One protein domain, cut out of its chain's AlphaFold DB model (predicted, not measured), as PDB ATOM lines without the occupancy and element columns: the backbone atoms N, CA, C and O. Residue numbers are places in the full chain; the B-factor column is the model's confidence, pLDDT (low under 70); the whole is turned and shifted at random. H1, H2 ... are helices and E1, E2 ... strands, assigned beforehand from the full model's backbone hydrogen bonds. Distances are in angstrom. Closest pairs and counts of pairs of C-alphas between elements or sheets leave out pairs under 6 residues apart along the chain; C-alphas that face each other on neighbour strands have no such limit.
ATOM      1  N   ASP A 458     -29.294  45.332  39.886       95.12
ATOM      2  CA  ASP A 458     -28.317  46.114  40.669       95.12
ATOM      3  C   ASP A 458     -27.114  45.216  40.947       95.12
ATOM      4  O   ASP A 458     -27.186  44.331  41.810       95.12
ATOM      5  N   TYR A 459     -26.034  45.374  40.190       96.56
ATOM      6  CA  TYR A 459     -24.786  44.691  40.503       96.56
ATOM      7  C   TYR A 459     -23.980  45.580  41.427       96.56
ATOM      8  O   TYR A 459     -24.007  46.787  41.295       96.56
ATOM      9  N   TYR A 460     -23.271  45.006  42.395       96.50
ATOM     10  CA  TYR A 460     -22.546  45.834  43.354       96.50
ATOM     11  C   TYR A 460     -21.247  45.202  43.817       96.50
ATOM     12  O   TYR A 460     -21.143  43.983  43.982       96.50
ATOM     13  N   LEU A 461     -20.258  46.050  44.088       97.19
ATOM     14  CA  LEU A 461     -19.009  45.653  44.725       97.19
ATOM     15  C   LEU A 461     -19.225  45.520  46.234       97.19
ATOM     16  O   LEU A 461     -19.669  46.456  46.900       97.19
ATOM     17  N   ASP A 462     -18.908  44.353  46.792       95.69
ATOM     18  CA  ASP A 462     -19.033  44.104  48.228       95.69
ATOM     19  C   ASP A 462     -17.900  44.800  48.998       95.69
ATOM     20  O   ASP A 462     -16.837  44.226  49.259       95.69
ATOM     21  N   SER A 463     -18.155  46.042  49.408       92.44
ATOM     22  CA  SER A 463     -17.217  46.853  50.187       92.44
ATOM     23  C   SER A 463     -16.971  46.339  51.606       92.44
ATOM     24  O   SER A 463     -15.983  46.729  52.231       92.44
ATOM     25  N   VAL A 464     -17.809  45.424  52.114       92.25
ATOM     26  CA  VAL A 464     -17.589  44.768  53.412       92.25
ATOM     27  C   VAL A 464     -16.475  43.732  53.302       92.25
ATOM     28  O   VAL A 464     -15.638  43.644  54.202       92.25
ATOM     29  N   SER A 465     -16.458  42.954  52.215       93.12
ATOM     30  CA  SER A 465     -15.337  42.056  51.908       93.12
ATOM     31  C   SER A 465     -14.104  42.843  51.447       93.12
ATOM     32  O   SER A 465     -12.988  42.520  51.853       93.12
ATOM     33  N   GLY A 466     -14.311  43.894  50.648       94.25
ATOM     34  CA  GLY A 466     -13.256  44.747  50.112       94.25
ATOM     35  C   GLY A 466     -12.316  44.020  49.146       94.25
ATOM     36  O   GLY A 466     -12.712  43.081  48.458       94.25
ATOM     37  N   PHE A 467     -11.066  44.478  49.089       96.50
ATOM     38  CA  PHE A 467      -9.984  43.839  48.342       96.50
ATOM     39  C   PHE A 467      -9.326  42.753  49.190       96.50
ATOM     40  O   PHE A 467      -8.875  43.022  50.309       96.50
ATOM     41  N   ASP A 468      -9.209  41.549  48.642       95.50
ATOM     42  CA  ASP A 468      -8.360  40.499  49.193       95.50
ATOM     43  C   ASP A 468      -7.069  40.412  48.369       95.50
ATOM     44  O   ASP A 468      -7.095  40.081  47.189       95.50
ATOM     45  N   PHE A 469      -5.930  40.731  48.989       94.38
ATOM     46  CA  PHE A 469      -4.601  40.621  48.371       94.38
ATOM     47  C   PHE A 469      -4.023  39.199  48.474       94.38
ATOM     48  O   PHE A 469      -2.811  39.016  48.364       94.38
ATOM     49  N   ASN A 470      -4.861  38.199  48.769       92.88
ATOM     50  CA  ASN A 470      -4.519  36.778  48.808       92.88
ATOM     51  C   ASN A 470      -3.292  36.479  49.691       92.88
ATOM     52  O   ASN A 470      -2.408  35.694  49.355       92.88
ATOM     53  N   GLY A 471      -3.198  37.164  50.835       88.81
ATOM     54  CA  GLY A 471      -2.093  37.013  51.791       88.81
ATOM     55  C   GLY A 471      -0.781  37.723  51.421       88.81
ATOM     56  O   GLY A 471       0.173  37.654  52.202       88.81
ATOM     57  N   VAL A 472      -0.713  38.448  50.299       91.81
ATOM     58  CA  VAL A 472       0.464  39.243  49.916       91.81
ATOM     59  C   VAL A 472       0.569  40.486  50.803       91.81
ATOM     60  O   VAL A 472      -0.317  41.336  50.837       91.81
ATOM     61  N   THR A 473       1.676  40.606  51.538       90.06
ATOM     62  CA  THR A 473       1.871  41.684  52.531       90.06
ATOM     63  C   THR A 473       3.005  42.641  52.189       90.06
ATOM     64  O   THR A 473       2.926  43.828  52.511       90.06
ATOM     65  N   ASN A 474       4.062  42.144  51.548       91.12
ATOM     66  CA  ASN A 474       5.253  42.910  51.211       91.12
ATOM     67  C   ASN A 474       5.694  42.558  49.797       91.12
ATOM     68  O   ASN A 474       5.786  41.380  49.476       91.12
ATOM     69  N   ILE A 475       6.013  43.558  48.983       93.75
ATOM     70  CA  ILE A 475       6.347  43.364  47.567       93.75
ATOM     71  C   ILE A 475       7.547  44.211  47.154       93.75
ATOM     72  O   ILE A 475       7.851  45.232  47.774       93.75
ATOM     73  N   MET A 476       8.208  43.819  46.068       92.31
ATOM     74  CA  MET A 476       9.163  44.683  45.373       92.31
ATOM     75  C   MET A 476       8.411  45.671  44.469       92.31
ATOM     76  O   MET A 476       7.280  45.420  44.057       92.31
ATOM     77  N   THR A 477       9.014  46.816  44.148       93.06
ATOM     78  CA  THR A 477       8.384  47.769  43.215       93.06
ATOM     79  C   THR A 477       8.260  47.156  41.817       93.06
ATOM     80  O   THR A 477       9.248  46.640  41.300       93.06
ATOM     81  N   GLY A 478       7.083  47.264  41.194       92.19
ATOM     82  CA  GLY A 478       6.805  46.687  39.873       92.19
ATOM     83  C   GLY A 478       6.373  45.219  39.937       92.19
ATOM     84  O   GLY A 478       6.813  44.412  39.121       92.19
ATOM     85  N   THR A 479       5.569  44.868  40.943       93.88
ATOM     86  CA  THR A 479       5.062  43.507  41.174       93.88
ATOM     87  C   THR A 479       3.589  43.427  40.791       93.88
ATOM     88  O   THR A 479       2.808  44.285  41.198       93.88
ATOM     89  N   TYR A 480       3.206  42.382  40.060       94.06
ATOM     90  CA  TYR A 480       1.805  42.022  39.846       94.06
ATOM     91  C   TYR A 480       1.287  41.244  41.060       94.06
ATOM     92  O   TYR A 480       1.823  40.186  41.379       94.06
ATOM     93  N   VAL A 481       0.269  41.766  41.741       93.94
ATOM     94  CA  VAL A 481      -0.320  41.195  42.959       93.94
ATOM     95  C   VAL A 481      -1.693  40.595  42.641       93.94
ATOM     96  O   VAL A 481      -2.510  41.305  42.061       93.94
ATOM     97  N   PRO A 482      -1.986  39.340  43.026       94.44
ATOM     98  CA  PRO A 482      -3.308  38.744  42.877       94.44
ATOM     99  C   PRO A 482      -4.297  39.428  43.820       94.44
ATOM    100  O   PRO A 482      -4.128  39.416  45.044       94.44
ATOM    101  N   VAL A 483      -5.338  40.015  43.246       95.19
ATOM    102  CA  VAL A 483      -6.401  40.706  43.969       95.19
ATOM    103  C   VAL A 483      -7.732  40.049  43.654       95.19
ATOM    104  O   VAL A 483      -8.104  39.905  42.491       95.19
ATOM    105  N   THR A 484      -8.468  39.715  44.707       96.31
ATOM    106  CA  THR A 484      -9.827  39.189  44.619       96.31
ATOM    107  C   THR A 484     -10.810  40.225  45.143       96.31
ATOM    108  O   THR A 484     -10.609  40.820  46.207       96.31
ATOM    109  N   ILE A 485     -11.899  40.427  44.408       97.00
ATOM    110  CA  ILE A 485     -13.071  41.189  44.858       97.00
ATOM    111  C   ILE A 485     -14.319  40.316  44.787       97.00
ATOM    112  O   ILE A 485     -14.345  39.291  44.105       97.00
ATOM    113  N   LYS A 486     -15.380  40.738  45.473       97.00
ATOM    114  CA  LYS A 486     -16.687  40.084  45.409       97.00
ATOM    115  C   LYS A 486     -17.731  41.002  44.797       97.00
ATOM    116  O   LYS A 486     -17.845  42.158  45.200       97.00
ATOM    117  N   VAL A 487     -18.507  40.455  43.868       97.62
ATOM    118  CA  VAL A 487     -19.614  41.140  43.197       97.62
ATOM    119  C   VAL A 487     -20.923  40.439  43.527       97.62
ATOM    120  O   VAL A 487     -21.043  39.223  43.350       97.62
ATOM    121  N   GLY A 488     -21.891  41.197  44.037       96.19
ATOM    122  CA  GLY A 488     -23.250  40.737  44.306       96.19
ATOM    123  C   GLY A 488     -24.241  41.172  43.230       96.19
ATOM    124  O   GLY A 488     -23.962  42.090  42.466       96.19
ATOM    125  N   ALA A 489     -25.401  40.514  43.197       95.56
ATOM    126  CA  ALA A 489     -26.552  40.925  42.394       95.56
ATOM    127  C   ALA A 489     -27.792  41.120  43.280       95.56
ATOM    128  O   ALA A 489     -28.169  40.230  44.049       95.56
ATOM    129  N   GLY A 490     -28.425  42.280  43.155       92.19
ATOM    130  CA  GLY A 490     -29.669  42.686  43.801       92.19
ATOM    131  C   GLY A 490     -30.606  43.358  42.793       92.19
ATOM    132  O   GLY A 490     -30.672  42.937  41.640       92.19
ATOM    133  N   GLY A 491     -31.330  44.391  43.230       90.19
ATOM    134  CA  GLY A 491     -32.249  45.139  42.367       90.19
ATOM    135  C   GLY A 491     -33.559  44.394  42.114       90.19
ATOM    136  O   GLY A 491     -34.088  43.748  43.023       90.19
ATOM    137  N   ASP A 492     -34.093  44.509  40.901       93.19
ATOM    138  CA  ASP A 492     -35.275  43.759  40.483       93.19
ATOM    139  C   ASP A 492     -34.884  42.318  40.082       93.19
ATOM    140  O   ASP A 492     -33.860  42.078  39.440       93.19
ATOM    141  N   GLU A 493     -35.698  41.331  40.469       92.12
ATOM    142  CA  GLU A 493     -35.543  39.944  40.010       92.12
ATOM    143  C   GLU A 493     -36.133  39.831  38.595       92.12
ATOM    144  O   GLU A 493     -37.314  40.137  38.410       92.12
ATOM    145  N   GLY A 494     -35.310  39.422  37.618       84.25
ATOM    146  CA  GLY A 494     -35.716  39.249  36.215       84.25
ATOM    147  C   GLY A 494     -36.864  38.240  36.011       84.25
ATOM    148  O   GLY A 494     -37.352  37.625  36.966       84.25
ATOM    149  N   PRO A 495     -37.291  37.990  34.763       86.44
ATOM    150  CA  PRO A 495     -36.497  38.073  33.535       86.44
ATOM    151  C   PRO A 495     -36.381  39.485  32.952       86.44
ATOM    152  O   PRO A 495     -37.350  40.232  32.925       86.44
ATOM    153  N   PHE A 496     -35.196  39.810  32.440       88.50
ATOM    154  CA  PHE A 496     -34.939  41.039  31.690       88.50
ATOM    155  C   PHE A 496     -35.227  40.816  30.198       88.50
ATOM    156  O   PHE A 496     -35.232  39.676  29.731       88.50
ATOM    157  N   THR A 497     -35.478  41.892  29.454       83.81
ATOM    158  CA  THR A 497     -35.730  41.860  27.999       83.81
ATOM    159  C   THR A 497     -34.456  41.673  27.170       83.81
ATOM    160  O   THR A 497     -34.533  41.443  25.964       83.81
ATOM    161  N   TYR A 498     -33.293  41.720  27.818       87.50
ATOM    162  CA  TYR A 498     -31.969  41.603  27.222       87.50
ATOM    163  C   TYR A 498     -31.055  40.695  28.068       87.50
ATOM    164  O   TYR A 498     -31.308  40.467  29.253       87.50
ATOM    165  N   ASP A 499     -29.972  40.200  27.460       91.56
ATOM    166  CA  ASP A 499     -28.860  39.539  28.163       91.56
ATOM    167  C   ASP A 499     -27.678  40.510  28.307       91.56
ATOM    168  O   ASP A 499     -27.506  41.428  27.498       91.56
ATOM    169  N   HIS A 500     -26.844  40.335  29.329       93.75
ATOM    170  CA  HIS A 500     -25.789  41.294  29.671       93.75
ATOM    171  C   HIS A 500     -24.626  40.660  30.431       93.75
ATOM    172  O   HIS A 500     -24.711  39.581  31.019       93.75
ATOM    173  N   MET A 501     -23.489  41.355  30.416       95.44
ATOM    174  CA  MET A 501     -22.265  40.929  31.095       95.44
ATOM    175  C   MET A 501     -21.650  42.055  31.918       95.44
ATOM    176  O   MET A 501     -21.885  43.234  31.669       95.44
ATOM    177  N   LEU A 502     -20.787  41.677  32.861       96.62
ATOM    178  CA  LEU A 502     -20.001  42.617  33.651       96.62
ATOM    179  C   LEU A 502     -18.631  42.823  33.011       96.62
ATOM    180  O   LEU A 502     -17.871  41.868  32.854       96.62
ATOM    181  N   ALA A 503     -18.305  44.063  32.678       96.31
ATOM    182  CA  ALA A 503     -16.986  44.506  32.262       96.31
ATOM    183  C   ALA A 503     -16.252  45.098  33.473       96.31
ATOM    184  O   ALA A 503     -16.531  46.212  33.905       96.31
ATOM    185  N   VAL A 504     -15.321  44.340  34.044       97.06
ATOM    186  CA  VAL A 504     -14.611  44.699  35.276       97.06
ATOM    187  C   VAL A 504     -13.169  45.064  34.949       97.06
ATOM    188  O   VAL A 504     -12.463  44.288  34.302       97.06
ATOM    189  N   THR A 505     -12.723  46.228  35.414       96.69
ATOM    190  CA  THR A 505     -11.344  46.706  35.240       96.69
ATOM    191  C   THR A 505     -10.745  47.044  36.597       96.69
ATOM    192  O   THR A 505     -11.330  47.795  37.378       96.69
ATOM    193  N   PHE A 506      -9.580  46.467  36.881       97.12
ATOM    194  CA  PHE A 506      -8.800  46.778  38.072       97.12
ATOM    195  C   PHE A 506      -7.754  47.821  37.715       97.12
ATOM    196  O   PHE A 506      -7.078  47.701  36.694       97.12
ATOM    197  N   HIS A 507      -7.607  48.806  38.585       95.81
ATOM    198  CA  HIS A 507      -6.752  49.954  38.369       95.81
ATOM    199  C   HIS A 507      -5.809  50.193  39.543       95.81
ATOM    200  O   HIS A 507      -6.167  49.979  40.710       95.81
ATOM    201  N   SER A 508      -4.640  50.741  39.231       96.19
ATOM    202  CA  SER A 508      -3.672  51.251  40.197       96.19
ATOM    203  C   SER A 508      -2.982  52.513  39.681       96.19
ATOM    204  O   SER A 508      -2.762  52.717  38.492       96.19
ATOM    205  N   ASP A 509      -2.637  53.426  40.586       94.75
ATOM    206  CA  ASP A 509      -1.905  54.641  40.226       94.75
ATOM    207  C   ASP A 509      -0.375  54.444  40.287       94.75
ATOM    208  O   ASP A 509       0.156  53.427  40.740       94.75
ATOM    209  N   GLY A 510       0.366  55.448  39.808       92.81
ATOM    210  CA  GLY A 510       1.832  55.474  39.883       92.81
ATOM    211  C   GLY A 510       2.564  54.743  38.753       92.81
ATOM    212  O   GLY A 510       3.788  54.644  38.802       92.81
ATOM    213  N   HIS A 511       1.853  54.270  37.724       93.62
ATOM    214  CA  HIS A 511       2.429  53.480  36.632       93.62
ATOM    215  C   HIS A 511       1.774  53.785  35.263       93.62
ATOM    216  O   HIS A 511       0.968  54.714  35.161       93.62
ATOM    217  N   GLN A 512       2.201  53.111  34.186       92.25
ATOM    218  CA  GLN A 512       1.693  53.304  32.803       92.25
ATOM    219  C   GLN A 512       1.386  51.983  32.074       92.25
ATOM    220  O   GLN A 512       1.062  51.986  30.891       92.25
ATOM    221  N   GLU A 513       1.564  50.864  32.762       91.50
ATOM    222  CA  GLU A 513       1.266  49.515  32.317       91.50
ATOM    223  C   GLU A 513      -0.230  49.377  32.010       91.50
ATOM    224  O   GLU A 513      -1.061  49.990  32.678       91.50
ATOM    225  N   ASP A 514      -0.547  48.585  30.985       90.62
ATOM    226  CA  ASP A 514      -1.917  48.408  30.512       90.62
ATOM    227  C   ASP A 514      -2.773  47.670  31.554       90.62
ATOM    228  O   ASP A 514      -2.364  46.645  32.104       90.62
ATOM    229  N   GLU A 515      -3.990  48.167  31.766       94.31
ATOM    230  CA  GLU A 515      -4.982  47.625  32.698       94.31
ATOM    231  C   GLU A 515      -6.133  47.005  31.888       94.31
ATOM    232  O   GLU A 515      -6.967  47.731  31.340       94.31
ATOM    233  N   PRO A 516      -6.162  45.671  31.709       92.69
ATOM    234  CA  PRO A 516      -7.143  45.035  30.841       92.69
ATOM    235  C   PRO A 516      -8.520  44.946  31.505       92.69
ATOM    236  O   PRO A 516      -8.656  44.502  32.642       92.69
ATOM    237  N   THR A 517      -9.567  45.260  30.745       94.62
ATOM    238  CA  THR A 517     -10.951  44.954  31.128       94.62
ATOM    239  C   THR A 517     -11.247  43.469  30.924       94.62
ATOM    240  O   THR A 517     -10.957  42.895  29.867       94.62
ATOM    241  N   ARG A 518     -11.862  42.838  31.925       94.12
ATOM    242  CA  ARG A 518     -12.331  41.448  31.882       94.12
ATOM    243  C   ARG A 518     -13.846  41.391  31.815       94.12
ATOM    244  O   ARG A 518     -14.523  42.215  32.414       94.12
ATOM    245  N   TYR A 519     -14.366  40.394  31.107       94.69
ATOM    246  CA  TYR A 519     -15.802  40.207  30.915       94.69
ATOM    247  C   TYR A 519     -16.262  38.955  31.650       94.69
ATOM    248  O   TYR A 519     -15.810  37.853  31.332       94.69
ATOM    249  N   TYR A 520     -17.168  39.131  32.604       94.25
ATOM    250  CA  TYR A 520     -17.709  38.067  33.438       94.25
ATOM    251  C   TYR A 520     -19.205  37.901  33.196       94.25
ATOM    252  O   TYR A 520     -19.924  38.862  32.918       94.25
ATOM    253  N   THR A 521     -19.687  36.668  33.321       93.06
ATOM    254  CA  THR A 521     -21.125  36.407  33.416       93.06
ATOM    255  C   THR A 521     -21.666  37.012  34.703       93.06
ATOM    256  O   THR A 521     -21.016  36.925  35.749       93.06
ATOM    257  N   VAL A 522     -22.862  37.584  34.637       93.69
ATOM    258  CA  VAL A 522     -23.507  38.198  35.795       93.69
ATOM    259  C   VAL A 522     -23.813  37.174  36.903       93.69
ATOM    260  O   VAL A 522     -24.197  36.037  36.606       93.69
ATOM    261  N   PRO A 523     -23.668  37.538  38.192       94.19
ATOM    262  CA  PRO A 523     -24.174  36.728  39.294       94.19
ATOM    263  C   PRO A 523     -25.694  36.559  39.210       94.19
ATOM    264  O   PRO A 523     -26.414  37.468  38.796       94.19
ATOM    265  N   SER A 524     -26.207  35.412  39.659       93.38
ATOM    266  CA  SER A 524     -27.653  35.236  39.829       93.38
ATOM    267  C   SER A 524     -28.176  36.152  40.939       93.38
ATOM    268  O   SER A 524     -27.474  36.380  41.928       93.38
ATOM    269  N   TYR A 525     -29.415  36.628  40.810       94.50
ATOM    270  CA  TYR A 525     -30.055  37.480  41.816       94.50
ATOM    271  C   TYR A 525     -29.927  36.893  43.236       94.50
ATOM    272  O   TYR A 525     -30.163  35.703  43.465       94.50
ATOM    273  N   GLY A 526     -29.509  37.727  44.190       93.88
ATOM    274  CA  GLY A 526     -29.292  37.351  45.588       93.88
ATOM    275  C   GLY A 526     -28.014  36.547  45.860       93.88
ATOM    276  O   GLY A 526     -27.825  36.081  46.986       93.88
ATOM    277  N   THR A 527     -27.140  36.362  44.865       95.44
ATOM    278  CA  THR A 527     -25.858  35.653  45.016       95.44
ATOM    279  C   THR A 527     -24.661  36.596  44.916       95.44
ATOM    280  O   THR A 527     -24.778  37.736  44.468       95.44
ATOM    281  N   THR A 528     -23.497  36.116  45.357       95.75
ATOM    282  CA  THR A 528     -22.222  36.837  45.292       95.75
ATOM    283  C   THR A 528     -21.155  35.927  44.694       95.75
ATOM    284  O   THR A 528     -21.025  34.775  45.114       95.75
ATOM    285  N   VAL A 529     -20.387  36.442  43.735       96.56
ATOM    286  CA  VAL A 529     -19.319  35.725  43.017       96.56
ATOM    287  C   VAL A 529     -17.990  36.454  43.231       96.56
ATOM    288  O   VAL A 529     -17.978  37.660  43.461       96.56
ATOM    289  N   SER A 530     -16.873  35.719  43.229       96.31
ATOM    290  CA  SER A 530     -15.523  36.294  43.362       96.31
ATOM    291  C   SER A 530     -14.874  36.454  41.989       96.31
ATOM    292  O   SER A 530     -14.998  35.550  41.162       96.31
ATOM    293  N   PHE A 531     -14.208  37.586  41.762       95.81
ATOM    294  CA  PHE A 531     -13.425  37.862  40.557       95.81
ATOM    295  C   PHE A 531     -11.974  38.141  40.937       95.81
ATOM    296  O   PHE A 531     -11.716  38.955  41.827       95.81
ATOM    297  N   ASP A 532     -11.055  37.478  40.239       93.44
ATOM    298  CA  ASP A 532      -9.618  37.487  40.501       93.44
ATOM    299  C   ASP A 532      -8.870  38.153  39.340       93.44
ATOM    300  O   ASP A 532      -9.132  37.852  38.173       93.44
ATOM    301  N   GLU A 533      -7.925  39.043  39.642       94.50
ATOM    302  CA  GLU A 533      -7.043  39.658  38.642       94.50
ATOM    303  C   GLU A 533      -5.689  40.051  39.250       94.50
ATOM    304  O   GLU A 533      -5.554  40.242  40.460       94.50
ATOM    305  N   MET A 534      -4.667  40.186  38.407       92.69
ATOM    306  CA  MET A 534      -3.339  40.644  38.805       92.69
ATOM    307  C   MET A 534      -3.219  42.171  38.676       92.69
ATOM    308  O   MET A 534      -3.258  42.715  37.574       92.69
ATOM    309  N   VAL A 535      -2.992  42.868  39.789       94.75
ATOM    310  CA  VAL A 535      -2.856  44.334  39.852       94.75
ATOM    311  C   VAL A 535      -1.391  44.737  39.968       94.75
ATOM    312  O   VAL A 535      -0.661  44.220  40.813       94.75
ATOM    313  N   TYR A 536      -0.939  45.671  39.136       95.25
ATOM    314  CA  TYR A 536       0.462  46.077  39.093       95.25
ATOM    315  C   TYR A 536       0.780  47.179  40.109       95.25
ATOM    316  O   TYR A 536       0.345  48.317  39.980       95.25
ATOM    317  N   ILE A 537       1.594  46.869  41.118       94.50
ATOM    318  CA  ILE A 537       1.890  47.801  42.211       94.50
ATOM    319  C   ILE A 537       3.354  48.244  42.175       94.50
ATOM    320  O   ILE A 537       4.301  47.449  42.114       94.50
ATOM    321  N   THR A 538       3.553  49.558  42.271       93.94
ATOM    322  CA  THR A 538       4.864  50.208  42.347       93.94
ATOM    323  C   THR A 538       5.030  50.955  43.667       93.94
ATOM    324  O   THR A 538       4.081  51.159  44.417       93.94
ATOM    325  N   LYS A 539       6.248  51.430  43.950       90.69
ATOM    326  CA  LYS A 539       6.516  52.294  45.115       90.69
ATOM    327  C   LYS A 539       5.699  53.598  45.135       90.69
ATOM    328  O   LYS A 539       5.610  54.217  46.190       90.69
ATOM    329  N   ASP A 540       5.217  54.044  43.974       93.88
ATOM    330  CA  ASP A 540       4.501  55.309  43.804       93.88
ATOM    331  C   ASP A 540       2.973  55.088  43.812       93.88
ATOM    332  O   ASP A 540       2.221  56.061  43.795       93.88
ATOM    333  N   THR A 541       2.520  53.828  43.878       95.12
ATOM    334  CA  THR A 541       1.109  53.445  43.971       95.12
ATOM    335  C   THR A 541       0.564  53.753  45.363       95.12
ATOM    336  O   THR A 541       1.108  53.326  46.385       95.12
ATOM    337  N   THR A 542      -0.535  54.497  45.405       94.38
ATOM    338  CA  THR A 542      -1.245  54.919  46.616       94.38
ATOM    339  C   THR A 542      -2.697  54.452  46.654       94.38
ATOM    340  O   THR A 542      -3.302  54.444  47.728       94.38
ATOM    341  N   ASN A 543      -3.250  54.043  45.514       94.81
ATOM    342  CA  ASN A 543      -4.646  53.670  45.363       94.81
ATOM    343  C   ASN A 543      -4.783  52.464  44.429       94.81
ATOM    344  O   ASN A 543      -4.247  52.474  43.323       94.81
ATOM    345  N   VAL A 544      -5.562  51.476  44.863       96.38
ATOM    346  CA  VAL A 544      -6.116  50.430  44.000       96.38
ATOM    347  C   VAL A 544      -7.623  50.628  43.966       96.38
ATOM    348  O   VAL A 544      -8.259  50.823  45.006       96.38
ATOM    349  N   TRP A 545      -8.210  50.613  42.776       96.75
ATOM    350  CA  TRP A 545      -9.658  50.684  42.631       96.75
ATOM    351  C   TRP A 545     -10.138  49.760  41.524       96.75
ATOM    352  O   TRP A 545      -9.378  49.378  40.643       96.75
ATOM    353  N   VAL A 546     -11.403  49.377  41.594       97.38
ATOM    354  CA  VAL A 546     -12.052  48.542  40.587       97.38
ATOM    355  C   VAL A 546     -13.292  49.257  40.083       97.38
ATOM    356  O   VAL A 546     -14.000  49.903  40.863       97.38
ATOM    357  N   GLU A 547     -13.516  49.168  38.780       96.06
ATOM    358  CA  GLU A 547     -14.675  49.706  38.076       96.06
ATOM    359  C   GLU A 547     -15.403  48.549  37.401       96.06
ATOM    360  O   GLU A 547     -14.776  47.694  36.773       96.06
ATOM    361  N   MET A 548     -16.720  48.513  37.560       96.50
ATOM    362  CA  MET A 548     -17.595  47.511  36.978       96.50
ATOM    363  C   MET A 548     -18.616  48.208  36.094       96.50
ATOM    364  O   MET A 548     -19.430  48.986  36.576       96.50
ATOM    365  N   ASP A 549     -18.572  47.927  34.803       96.19
ATOM    366  CA  ASP A 549     -19.579  48.377  33.859       96.19
ATOM    367  C   ASP A 549     -20.509  47.218  33.486       96.19
ATOM    368  O   ASP A 549     -20.064  46.078  33.351       96.19
ATOM    369  N   VAL A 550     -21.800  47.493  33.341       96.00
ATOM    370  CA  VAL A 550     -22.800  46.494  32.952       96.00
ATOM    371  C   VAL A 550     -23.101  46.712  31.481       96.00
ATOM    372  O   VAL A 550     -23.620  47.757  31.122       96.00
ATOM    373  N   LEU A 551     -22.732  45.765  30.622       93.94
ATOM    374  CA  LEU A 551     -22.844  45.919  29.173       93.94
ATOM    375  C   LEU A 551     -23.938  45.025  28.614       93.94
ATOM    376  O   LEU A 551     -23.858  43.797  28.728       93.94
ATOM    377  N   THR A 552     -24.903  45.640  27.935       93.31
ATOM    378  CA  THR A 552     -25.951  44.894  27.242       93.31
ATOM    379  C   THR A 552     -25.425  44.182  25.999       93.31
ATOM    380  O   THR A 552     -24.704  44.769  25.184       93.31
ATOM    381  N   CYS A 553     -25.781  42.910  25.839       92.94
ATOM    382  CA  CYS A 553     -25.403  42.082  24.701       92.94
ATOM    383  C   CYS A 553     -26.332  42.295  23.501       92.94
ATOM    384  O   CYS A 553     -27.537  42.463  23.642       92.94
ATOM    385  N   LEU A 554     -25.770  42.212  22.292       92.00
ATOM    386  CA  LEU A 554     -26.537  42.265  21.040       92.00
ATOM    387  C   LEU A 554     -27.290  40.958  20.730       92.00
ATOM    388  O   LEU A 554     -28.139  40.935  19.846       92.00
ATOM    389  N   ASN A 555     -26.944  39.863  21.412       89.31
ATOM    390  CA  ASN A 555     -27.594  38.562  21.272       89.31
ATOM    391  C   ASN A 555     -27.995  38.047  22.657       89.31
ATOM    392  O   ASN A 555     -27.224  38.202  23.603       89.31
ATOM    393  N   ASP A 556     -29.142  37.377  22.730       87.62
ATOM    394  CA  ASP A 556     -29.590  36.606  23.891       87.62
ATOM    395  C   ASP A 556     -29.605  35.101  23.524       87.62
ATOM    396  O   ASP A 556     -30.392  34.685  22.659       87.62
ATOM    397  N   PRO A 557     -28.710  34.265  24.095       90.62
ATOM    398  CA  PRO A 557     -27.677  34.614  25.076       90.62
ATOM    399  C   PRO A 557     -26.452  35.302  24.443       90.62
ATOM    400  O   PRO A 557     -26.194  35.152  23.242       90.62
ATOM    401  N   CYS A 558     -25.639  35.978  25.260       90.69
ATOM    402  CA  CYS A 558     -24.425  36.678  24.831       90.69
ATOM    403  C   CYS A 558     -23.473  35.779  24.011       90.69
ATOM    404  O   CYS A 558     -23.003  34.735  24.478       90.69
ATOM    405  N   ASP A 559     -23.090  36.222  22.807       91.50
ATOM    406  CA  ASP A 559     -22.123  35.502  21.967       91.50
ATOM    407  C   ASP A 559     -20.677  35.748  22.431       91.50
ATOM    408  O   ASP A 559     -20.004  36.711  22.048       91.50
ATOM    409  N   LEU A 560     -20.161  34.825  23.245       90.25
ATOM    410  CA  LEU A 560     -18.779  34.862  23.732       90.25
ATOM    411  C   LEU A 560     -17.729  34.611  22.635       90.25
ATOM    412  O   LEU A 560     -16.541  34.843  22.872       90.25
ATOM    413  N   THR A 561     -18.133  34.144  21.449       91.00
ATOM    414  CA  THR A 561     -17.233  33.931  20.305       91.00
ATOM    415  C   THR A 561     -17.055  35.185  19.449       91.00
ATOM    416  O   THR A 561     -16.045  35.300  18.747       91.00
ATOM    417  N   ALA A 562     -17.981  36.144  19.552       91.06
ATOM    418  CA  ALA A 562     -17.876  37.447  18.914       91.06
ATOM    419  C   ALA A 562     -16.751  38.292  19.535       91.06
ATOM    420  O   ALA A 562     -16.431  38.177  20.728       91.06
ATOM    421  N   ALA A 563     -16.156  39.166  18.719       91.12
ATOM    422  CA  ALA A 563     -15.238  40.188  19.204       91.12
ATOM    423  C   ALA A 563     -15.976  41.154  20.141       91.12
ATOM    424  O   ALA A 563     -17.170  41.384  19.983       91.12
ATOM    425  N   VAL A 564     -15.261  41.756  21.095       88.06
ATOM    426  CA  VAL A 564     -15.848  42.673  22.091       88.06
ATOM    427  C   VAL A 564     -16.648  43.809  21.439       88.06
ATOM    428  O   VAL A 564     -17.735  44.121  21.913       88.06
ATOM    429  N   SER A 565     -16.156  44.381  20.334       87.00
ATOM    430  CA  SER A 565     -16.831  45.468  19.605       87.00
ATOM    431  C   SER A 565     -18.164  45.074  18.970       87.00
ATOM    432  O   SER A 565     -18.974  45.949  18.701       87.00
ATOM    433  N   ASP A 566     -18.367  43.780  18.720       90.50
ATOM    434  CA  ASP A 566     -19.538  43.240  18.021       90.50
ATOM    435  C   ASP A 566     -20.435  42.436  18.979       90.50
ATOM    436  O   ASP A 566     -21.412  41.821  18.557       90.50
ATOM    437  N   ARG A 567     -20.070  42.383  20.268       92.81
ATOM    438  CA  ARG A 567     -20.791  41.630  21.301       92.81
ATOM    439  C   ARG A 567     -21.804  42.496  22.035       92.81
ATOM    440  O   ARG A 567     -22.879  42.004  22.368       92.81
ATOM    441  N   PHE A 568     -21.439  43.743  22.307       93.19
ATOM    442  CA  PHE A 568     -22.205  44.655  23.148       93.19
ATOM    443  C   PHE A 568     -22.801  45.797  22.337       93.19
ATOM    444  O   PHE A 568     -22.303  46.128  21.259       93.19
ATOM    445  N   GLN A 569     -23.859  46.402  22.869       91.19
ATOM    446  CA  GLN A 569     -24.464  47.587  22.279       91.19
ATOM    447  C   GLN A 569     -23.434  48.715  22.121       91.19
ATOM    448  O   GLN A 569     -22.570  48.925  22.976       91.19
ATOM    449  N   THR A 570     -23.521  49.445  21.008       89.25
ATOM    450  CA  THR A 570     -22.584  50.530  20.703       89.25
ATOM    451  C   THR A 570     -22.689  51.642  21.746       89.25
ATOM    452  O   THR A 570     -23.750  52.236  21.924       89.25
ATOM    453  N   ASP A 571     -21.561  51.975  22.378       91.75
ATOM    454  CA  ASP A 571     -21.457  53.079  23.336       91.75
ATOM    455  C   ASP A 571     -20.633  54.250  22.770       91.75
ATOM    456  O   ASP A 571     -19.528  54.553  23.223       91.75
ATOM    457  N   ASP A 572     -21.159  54.885  21.721       90.38
ATOM    458  CA  ASP A 572     -20.556  56.062  21.090       90.38
ATOM    459  C   ASP A 572     -21.600  57.176  20.923       90.38
ATOM    460  O   ASP A 572     -22.487  57.079  20.072       90.38
ATOM    461  N   PRO A 573     -21.510  58.282  21.677       92.62
ATOM    462  CA  PRO A 573     -20.407  58.681  22.550       92.62
ATOM    463  C   PRO A 573     -20.415  57.890  23.864       92.62
ATOM    464  O   PRO A 573     -21.481  57.505  24.319       92.62
ATOM    465  N   ALA A 574     -19.259  57.717  24.512       92.19
ATOM    466  CA  ALA A 574     -19.135  56.877  25.713       92.19
ATOM    467  C   ALA A 574     -20.021  57.325  26.895       92.19
ATOM    468  O   ALA A 574     -20.125  58.524  27.186       92.19
ATOM    469  N   SER A 575     -20.601  56.364  27.611       93.62
ATOM    470  CA  SER A 575     -21.484  56.574  28.763       93.62
ATOM    471  C   SER A 575     -20.724  56.845  30.074       93.62
ATOM    472  O   SER A 575     -19.499  56.967  30.097       93.62
ATOM    473  N   HIS A 576     -21.458  57.026  31.181       94.19
ATOM    474  CA  HIS A 576     -20.960  57.322  32.543       94.19
ATOM    475  C   HIS A 576     -20.274  58.692  32.701       94.19
ATOM    476  O   HIS A 576     -19.615  58.977  33.708       94.19
ATOM    477  N   ARG A 577     -20.450  59.584  31.722       92.44
ATOM    478  CA  ARG A 577     -19.800  60.900  31.656       92.44
ATOM    479  C   ARG A 577     -20.806  62.033  31.811       92.44
ATOM    480  O   ARG A 577     -21.934  61.976  31.329       92.44
ATOM    481  N   ALA A 578     -20.384  63.116  32.459       89.69
ATOM    482  CA  ALA A 578     -21.153  64.351  32.488       89.69
ATOM    483  C   ALA A 578     -21.172  65.008  31.099       89.69
ATOM    484  O   ALA A 578     -20.124  65.175  30.478       89.69
ATOM    485  N   ASN A 579     -22.346  65.465  30.661       84.31
ATOM    486  CA  ASN A 579     -22.519  66.147  29.379       84.31
ATOM    487  C   ASN A 579     -22.756  67.646  29.632       84.31
ATOM    488  O   ASN A 579     -23.845  68.052  30.039       84.31
ATOM    489  N   ASN A 580     -21.730  68.479  29.417       82.69
ATOM    490  CA  ASN A 580     -21.805  69.932  29.622       82.69
ATOM    491  C   ASN A 580     -21.871  70.649  28.270       82.69
ATOM    492  O   ASN A 580     -20.848  70.855  27.619       82.69
ATOM    493  N   ASN A 581     -23.075  71.051  27.851       78.31
ATOM    494  CA  ASN A 581     -23.321  71.740  26.575       78.31
ATOM    495  C   ASN A 581     -22.766  70.982  25.347       78.31
ATOM    496  O   ASN A 581     -22.189  71.593  24.448       78.31
ATOM    497  N   GLY A 582     -22.915  69.653  25.320       73.81
ATOM    498  CA  GLY A 582     -22.486  68.801  24.201       73.81
ATOM    499  C   GLY A 582     -21.005  68.399  24.208       73.81
ATOM    500  O   GLY A 582     -20.534  67.831  23.225       73.81
ATOM    501  N   ILE A 583     -20.268  68.684  25.289       82.44
ATOM    502  CA  ILE A 583     -18.894  68.207  25.503       82.44
ATOM    503  C   ILE A 583     -18.900  67.143  26.605       82.44
ATOM    504  O   ILE A 583     -19.423  67.393  27.696       82.44
ATOM    505  N   GLN A 584     -18.288  65.991  26.320       85.31
ATOM    506  CA  GLN A 584     -18.126  64.906  27.284       85.31
ATOM    507  C   GLN A 584     -17.099  65.244  28.368       85.31
ATOM    508  O   GLN A 584     -16.018  65.770  28.094       85.31
ATOM    509  N   GLY A 585     -17.455  64.928  29.610       88.19
ATOM    510  CA  GLY A 585     -16.580  65.004  30.772       88.19
ATOM    511  C   GLY A 585     -15.651  63.796  30.929       88.19
ATOM    512  O   GLY A 585     -15.554  62.921  30.066       88.19
ATOM    513  N   ALA A 586     -14.972  63.757  32.076       90.25
ATOM    514  CA  ALA A 586     -14.123  62.636  32.464       90.25
ATOM    515  C   ALA A 586     -14.940  61.352  32.680       90.25
ATOM    516  O   ALA A 586     -16.136  61.410  32.981       90.25
ATOM    517  N   ASP A 587     -14.273  60.214  32.553       89.56
ATOM    518  CA  ASP A 587     -14.777  58.869  32.825       89.56
ATOM    519  C   ASP A 587     -15.406  58.831  34.223       89.56
ATOM    520  O   ASP A 587     -14.903  59.470  35.152       89.56
ATOM    521  N   TRP A 588     -16.546  58.152  34.352       91.75
ATOM    522  CA  TRP A 588     -17.286  58.015  35.616       91.75
ATOM    523  C   TRP A 588     -17.669  59.332  36.322       91.75
ATOM    524  O   TRP A 588     -18.077  59.332  37.486       91.75
ATOM    525  N   SER A 589     -17.600  60.481  35.638       91.88
ATOM    526  CA  SER A 589     -17.990  61.773  36.223       91.88
ATOM    527  C   SER A 589     -19.498  61.919  36.451       91.88
ATOM    528  O   SER A 589     -19.901  62.744  37.278       91.88
ATOM    529  N   LYS A 590     -20.323  61.140  35.735       93.12
ATOM    530  CA  LYS A 590     -21.777  61.054  35.930       93.12
ATOM    531  C   LYS A 590     -22.280  59.625  35.645       93.12
ATOM    532  O   LYS A 590     -22.778  59.367  34.551       93.12
ATOM    533  N   PRO A 591     -22.119  58.680  36.586       94.00
ATOM    534  CA  PRO A 591     -22.459  57.270  36.371       94.00
ATOM    535  C   PRO A 591     -23.945  57.062  36.054       94.00
ATOM    536  O   PRO A 591     -24.797  57.801  36.558       94.00
ATOM    537  N   GLY A 592     -24.246  56.094  35.186       92.81
ATOM    538  CA  GLY A 592     -25.595  55.827  34.676       92.81
ATOM    539  C   GLY A 592     -26.049  56.781  33.563       92.81
ATOM    540  O   GLY A 592     -27.093  56.587  32.954       92.81
ATOM    541  N   GLN A 593     -25.295  57.841  33.263       92.94
ATOM    542  CA  GLN A 593     -25.649  58.766  32.189       92.94
ATOM    543  C   GLN A 593     -25.276  58.152  30.837       92.94
ATOM    544  O   GLN A 593     -24.106  57.852  30.610       92.94
ATOM    545  N   TYR A 594     -26.239  58.057  29.919       92.56
ATOM    546  CA  TYR A 594     -25.937  57.747  28.520       92.56
ATOM    547  C   TYR A 594     -25.039  58.834  27.912       92.56
ATOM    548  O   TYR A 594     -25.182  60.033  28.207       92.56
ATOM    549  N   GLY A 595     -24.100  58.437  27.060       91.38
ATOM    550  CA  GLY A 595     -23.184  59.384  26.440       91.38
ATOM    551  C   GLY A 595     -23.877  60.302  25.432       91.38
ATOM    552  O   GLY A 595     -24.734  59.886  24.654       91.38
ATOM    553  N   SER A 596     -23.509  61.583  25.427       90.50
ATOM    554  CA  SER A 596     -23.946  62.509  24.381       90.50
ATOM    555  C   SER A 596     -22.876  63.532  24.031       90.50
ATOM    556  O   SER A 596     -22.061  63.935  24.864       90.50
ATOM    557  N   ASN A 597     -22.863  63.949  22.768       87.44
ATOM    558  CA  ASN A 597     -22.005  65.015  22.267       87.44
ATOM    559  C   ASN A 597     -22.834  66.013  21.434       87.44
ATOM    560  O   ASN A 597     -24.060  65.953  21.400       87.44
ATOM    561  N   ALA A 598     -22.181  66.976  20.783       85.12
ATOM    562  CA  ALA A 598     -22.871  68.005  20.005       85.12
ATOM    563  C   ALA A 598     -23.608  67.488  18.749       85.12
ATOM    564  O   ALA A 598     -24.396  68.238  18.174       85.12
ATOM    565  N   THR A 599     -23.331  66.264  18.291       86.62
ATOM    566  CA  THR A 599     -23.854  65.711  17.030       86.62
ATOM    567  C   THR A 599     -24.757  64.495  17.210       86.62
ATOM    568  O   THR A 599     -25.586  64.262  16.338       86.62
ATOM    569  N   GLN A 600     -24.605  63.730  18.295       89.44
ATOM    570  CA  GLN A 600     -25.343  62.486  18.532       89.44
ATOM    571  C   GLN A 600     -25.431  62.126  20.025       89.44
ATOM    572  O   GLN A 600     -24.655  62.606  20.861       89.44
ATOM    573  N   THR A 601     -26.370  61.242  20.341       89.81
ATOM    574  CA  THR A 601     -26.510  60.543  21.624       89.81
ATOM    575  C   THR A 601     -26.211  59.064  21.412       89.81
ATOM    576  O   THR A 601     -26.545  58.539  20.355       89.81
ATOM    577  N   SER A 602     -25.606  58.413  22.405       91.19
ATOM    578  CA  SER A 602     -25.376  56.965  22.403       91.19
ATOM    579  C   SER A 602     -26.703  56.213  22.294       91.19
ATOM    580  O   SER A 602     -27.738  56.729  22.726       91.19
ATOM    581  N   GLU A 603     -26.686  55.010  21.723       91.12
ATOM    582  CA  GLU A 603     -27.827  54.081  21.707       91.12
ATOM    583  C   GLU A 603     -27.904  53.288  23.019       91.12
ATOM    584  O   GLU A 603     -28.997  52.981  23.489       91.12
ATOM    585  N   ARG A 604     -26.767  53.078  23.692       92.06
ATOM    586  CA  ARG A 604     -26.707  52.439  25.009       92.06
ATOM    587  C   ARG A 604     -27.469  53.227  26.077       92.06
ATOM    588  O   ARG A 604     -27.331  54.452  26.180       92.06
ATOM    589  N   ARG A 605     -28.250  52.524  26.903       92.31
ATOM    590  CA  ARG A 605     -29.015  53.088  28.030       92.31
ATOM    591  C   ARG A 605     -28.580  52.497  29.375       92.31
ATOM    592  O   ARG A 605     -29.224  51.584  29.877       92.31
ATOM    593  N   PRO A 606     -27.569  53.085  30.042       93.44
ATOM    594  CA  PRO A 606     -27.064  52.544  31.306       93.44
ATOM    595  C   PRO A 606     -28.089  52.474  32.445       93.44
ATOM    596  O   PRO A 606     -27.973  51.655  33.346       93.44
ATOM    597  N   LEU A 607     -29.123  53.318  32.436       91.31
ATOM    598  CA  LEU A 607     -30.171  53.249  33.461       91.31
ATOM    599  C   LEU A 607     -31.099  52.039  33.317       91.31
ATOM    600  O   LEU A 607     -31.824  51.758  34.266       91.31
ATOM    601  N   LEU A 608     -31.076  51.359  32.167       90.62
ATOM    602  CA  LEU A 608     -31.767  50.089  31.967       90.62
ATOM    603  C   LEU A 608     -30.903  48.899  32.386       90.62
ATOM    604  O   LEU A 608     -31.451  47.850  32.692       90.62
ATOM    605  N   GLU A 609     -29.578  49.078  32.436       93.06
ATOM    606  CA  GLU A 609     -28.571  48.047  32.733       93.06
ATOM    607  C   GLU A 609     -28.336  47.857  34.240       93.06
ATOM    608  O   GLU A 609     -28.172  46.734  34.715       93.06
ATOM    609  N   ASP A 610     -28.317  48.958  34.999       93.94
ATOM    610  CA  ASP A 610     -28.084  48.942  36.444       93.94
ATOM    611  C   ASP A 610     -28.822  50.094  37.146       93.94
ATOM    612  O   ASP A 610     -28.805  51.254  36.709       93.94
ATOM    613  N   SER A 611     -29.483  49.773  38.257       91.62
ATOM    614  CA  SER A 611     -30.309  50.711  39.016       91.62
ATOM    615  C   SER A 611     -29.519  51.600  39.988       91.62
ATOM    616  O   SER A 611     -30.038  52.647  40.410       91.62
ATOM    617  N   ASN A 612     -28.277  51.241  40.337       93.44
ATOM    618  CA  ASN A 612     -27.431  51.983  41.269       93.44
ATOM    619  C   ASN A 612     -25.942  51.971  40.889       93.44
ATOM    620  O   ASN A 612     -25.096  51.411  41.564       93.44
ATOM    621  N   TRP A 613     -25.555  52.813  39.940       94.75
ATOM    622  CA  TRP A 613     -24.162  52.905  39.492       94.75
ATOM    623  C   TRP A 613     -23.121  53.389  40.525       94.75
ATOM    624  O   TRP A 613     -21.926  53.421  40.219       94.75
ATOM    625  N   CYS A 614     -23.513  53.832  41.725       94.50
ATOM    626  CA  CYS A 614     -22.551  54.311  42.728       94.50
ATOM    627  C   CYS A 614     -21.841  53.188  43.492       94.50
ATOM    628  O   CYS A 614     -20.781  53.439  44.064       94.50
ATOM    629  N   ASN A 615     -22.383  51.972  43.486       94.81
ATOM    630  CA  ASN A 615     -21.749  50.790  44.078       94.81
ATOM    631  C   ASN A 615     -20.884  50.002  43.059       94.81
ATOM    632  O   ASN A 615     -20.245  49.015  43.424       94.81
ATOM    633  N   ASN A 616     -20.803  50.491  41.814       95.62
ATOM    634  CA  ASN A 616     -20.050  49.899  40.700       95.62
ATOM    635  C   ASN A 616     -18.592  50.343  40.624       95.62
ATOM    636  O   ASN A 616     -17.846  49.950  39.726       95.62
ATOM    637  N   ARG A 617     -18.149  51.140  41.596       95.88
ATOM    638  CA  ARG A 617     -16.740  51.468  41.769       95.88
ATOM    639  C   ARG A 617     -16.366  51.422  43.238       95.88
ATOM    640  O   ARG A 617     -17.058  52.000  44.073       95.88
ATOM    641  N   MET A 618     -15.242  50.777  43.528       96.75
ATOM    642  CA  MET A 618     -14.714  50.606  44.881       96.75
ATOM    643  C   MET A 618     -13.233  50.968  44.914       96.75
ATOM    644  O   MET A 618     -12.487  50.564  44.029       96.75
ATOM    645  N   THR A 619     -12.795  51.717  45.928       97.06
ATOM    646  CA  THR A 619     -11.394  52.139  46.119       97.06
ATOM    647  C   THR A 619     -10.824  51.672  47.456       97.06
ATOM    648  O   THR A 619     -11.540  51.572  48.453       97.06
ATOM    649  N   SER A 620      -9.514  51.416  47.495       96.25
ATOM    650  CA  SER A 620      -8.783  51.082  48.721       96.25
ATOM    651  C   SER A 620      -8.639  52.269  49.685       96.25
ATOM    652  O   SER A 620      -8.261  52.088  50.840       96.25
ATOM    653  N   LEU A 621      -8.917  53.496  49.232       95.94
ATOM    654  CA  LEU A 621      -8.818  54.708  50.046       95.94
ATOM    655  C   LEU A 621      -9.857  54.737  51.180       95.94
ATOM    656  O   LEU A 621     -10.837  54.000  51.184       95.94
ATOM    657  N   GLU A 622      -9.654  55.632  52.150       93.69
ATOM    658  CA  GLU A 622     -10.595  55.842  53.264       93.69
ATOM    659  C   GLU A 622     -11.916  56.479  52.807       93.69
ATOM    660  O   GLU A 622     -12.966  56.236  53.398       93.69
ATOM    661  N   VAL A 623     -11.865  57.314  51.766       92.25
ATOM    662  CA  VAL A 623     -13.017  58.068  51.268       92.25
ATOM    663  C   VAL A 623     -13.100  57.918  49.757       92.25
ATOM    664  O   VAL A 623     -12.170  58.283  49.037       92.25
ATOM    665  N   GLY A 624     -14.240  57.416  49.288       91.38
ATOM    666  CA  GLY A 624     -14.555  57.327  47.870       91.38
ATOM    667  C   GLY A 624     -14.769  58.711  47.263       91.38
ATOM    668  O   GLY A 624     -15.192  59.658  47.933       91.38
ATOM    669  N   SER A 625     -14.486  58.848  45.969       92.50
ATOM    670  CA  SER A 625     -14.825  60.077  45.255       92.50
ATOM    671  C   SER A 625     -16.343  60.270  45.190       92.50
ATOM    672  O   SER A 625     -17.125  59.332  45.354       92.50
ATOM    673  N   ILE A 626     -16.769  61.509  44.944       93.25
ATOM    674  CA  ILE A 626     -18.191  61.836  44.792       93.25
ATOM    675  C   ILE A 626     -18.753  61.055  43.600       93.25
ATOM    676  O   ILE A 626     -18.202  61.130  42.500       93.25
ATOM    677  N   CYS A 627     -19.865  60.360  43.821       94.00
ATOM    678  CA  CYS A 627     -20.647  59.727  42.771       94.00
ATOM    679  C   CYS A 627     -21.828  60.634  42.412       94.00
ATOM    680  O   CYS A 627     -22.769  60.793  43.188       94.00
ATOM    681  N   ASN A 628     -21.784  61.251  41.231       92.81
ATOM    682  CA  ASN A 628     -22.886  62.067  40.718       92.81
ATOM    683  C   ASN A 628     -23.798  61.214  39.833       92.81
ATOM    684  O   ASN A 628     -23.778  61.356  38.612       92.81
ATOM    685  N   HIS A 629     -24.558  60.305  40.439       91.62
ATOM    686  CA  HIS A 629     -25.466  59.420  39.711       91.62
ATOM    687  C   HIS A 629     -26.436  60.201  38.806       91.62
ATOM    688  O   HIS A 629     -26.935  61.262  39.185       91.62
ATOM    689  N   ALA A 630     -26.737  59.678  37.613       88.62
ATOM    690  CA  ALA A 630     -27.562  60.373  36.625       88.62
ATOM    691  C   ALA A 630     -28.976  60.713  37.126       88.62
ATOM    692  O   ALA A 630     -29.436  61.835  36.911       88.62
ATOM    693  N   ASN A 631     -29.607  59.774  37.840       84.81
ATOM    694  CA  ASN A 631     -30.986  59.869  38.339       84.81
ATOM    695  C   ASN A 631     -31.127  59.783  39.871       84.81
ATOM    696  O   ASN A 631     -32.218  59.537  40.382       84.81
ATOM    697  N   GLN A 632     -30.044  59.987  40.626       86.75
ATOM    698  CA  GLN A 632     -30.095  59.979  42.092       86.75
ATOM    699  C   GLN A 632     -29.318  61.171  42.673       86.75
ATOM    700  O   GLN A 632     -28.463  61.742  41.992       86.75
ATOM    701  N   PRO A 633     -29.612  61.598  43.916       88.81
ATOM    702  CA  PRO A 633     -28.806  62.606  44.598       88.81
ATOM    703  C   PRO A 633     -27.322  62.200  44.661       88.81
ATOM    704  O   PRO A 633     -27.037  61.009  44.769       88.81
ATOM    705  N   PRO A 634     -26.377  63.162  44.651       89.94
ATOM    706  CA  PRO A 634     -24.957  62.847  44.758       89.94
ATOM    707  C   PRO A 634     -24.638  62.016  46.005       89.94
ATOM    708  O   PRO A 634     -24.991  62.400  47.123       89.94
ATOM    709  N   GLY A 635     -23.945  60.902  45.791       91.56
ATOM    710  CA  GLY A 635     -23.439  60.001  46.819       91.56
ATOM    711  C   GLY A 635     -21.914  59.918  46.790       91.56
ATOM    712  O   GLY A 635     -21.219  60.820  46.313       91.56
ATOM    713  N   THR A 636     -21.383  58.809  47.286       94.00
ATOM    714  CA  THR A 636     -19.959  58.464  47.229       94.00
ATOM    715  C   THR A 636     -19.818  57.074  46.644       94.00
ATOM    716  O   THR A 636     -20.651  56.221  46.928       94.00
ATOM    717  N   PHE A 637     -18.768  56.853  45.858       95.94
ATOM    718  CA  PHE A 637     -18.375  55.494  45.493       95.94
ATOM    719  C   PHE A 637     -17.908  54.710  46.721       95.94
ATOM    720  O   PHE A 637     -17.533  55.308  47.739       95.94
ATOM    721  N   GLU A 638     -17.900  53.387  46.609       96.12
ATOM    722  CA  GLU A 638     -17.501  52.497  47.694       96.12
ATOM    723  C   GLU A 638     -16.021  52.678  48.052       96.12
ATOM    724  O   GLU A 638     -15.160  52.906  47.197       96.12
ATOM    725  N   ALA A 639     -15.711  52.592  49.343       95.38
ATOM    726  CA  ALA A 639     -14.365  52.782  49.867       95.38
ATOM    727  C   ALA A 639     -14.125  51.864  51.063       95.38
ATOM    728  O   ALA A 639     -14.978  51.757  51.945       95.38
ATOM    729  N   THR A 640     -12.967  51.208  51.099       95.50
ATOM    730  CA  THR A 640     -12.704  50.141  52.079       95.50
ATOM    731  C   THR A 640     -11.719  50.543  53.174       95.50
ATOM    732  O   THR A 640     -11.637  49.866  54.199       95.50
ATOM    733  N   SER A 641     -10.979  51.649  53.007       93.88
ATOM    734  CA  SER A 641      -9.907  52.070  53.924       93.88
ATOM    735  C   SER A 641      -8.851  50.976  54.162       93.88
ATOM    736  O   SER A 641      -8.304  50.820  55.258       93.88
ATOM    737  N   GLN A 642      -8.577  50.171  53.133       92.69
ATOM    738  CA  GLN A 642      -7.621  49.072  53.205       92.69
ATOM    739  C   GLN A 642      -6.213  49.527  52.823       92.69
ATOM    740  O   GLN A 642      -5.988  50.258  51.861       92.69
ATOM    741  N   SER A 643      -5.233  49.062  53.597       91.06
ATOM    742  CA  SER A 643      -3.821  49.301  53.300       91.06
ATOM    743  C   SER A 643      -3.342  48.380  52.178       91.06
ATOM    744  O   SER A 643      -3.573  47.174  52.227       91.06
ATOM    745  N   LEU A 644      -2.637  48.954  51.201       93.50
ATOM    746  CA  LEU A 644      -1.980  48.208  50.130       93.50
ATOM    747  C   LEU A 644      -0.780  47.404  50.670       93.50
ATOM    748  O   LEU A 644      -0.205  47.790  51.698       93.50
TER     749      LEU A 644
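This is residues 458 to 644 of the 875 residues of the protein "Type IV pilin" of Candidatus Poseidoniales archaeon (UniProt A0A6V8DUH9). With little regular structure, this is two small antiparallel sheets, E4-E3-E6-E7 and E1-E2-E5, partly face to face, with long loops, residues 568 to 605 and 620 to 644, along one side. Mostly strand, E1 to E6, H1, H2 and E7 in chain order hold only 61 of 187 printed residues. The whole is compact, 47 by 37 by 33 A, radius of gyration of the C-alphas 16.7 A.

Find E1, 458 to 461, beginning at C-alpha 458, (-28.317, 46.114, 40.669). Next come E2, 479 to 491, 37.4 A long; E3, 500 to 508; E4, 517 to 521; E5, 528 to 537; E6, 544 to 552; H1, 564 to 567; H2, 606 to 609; and E7, 617 to 619, ending at C-alpha 619, (-11.394, 52.139, 46.119).

Between E3 and E6, find N 503 and O 549 within hydrogen-bond range, 2.8 A. The closest C-alphas of E3 and E5, Phe 506 and Val 535, are 6.7 A apart. H2 only grazes E3's sheet.

The printed part has no cut; the H1 to H2 link is long. No printed residue is under 70 in pLDDT.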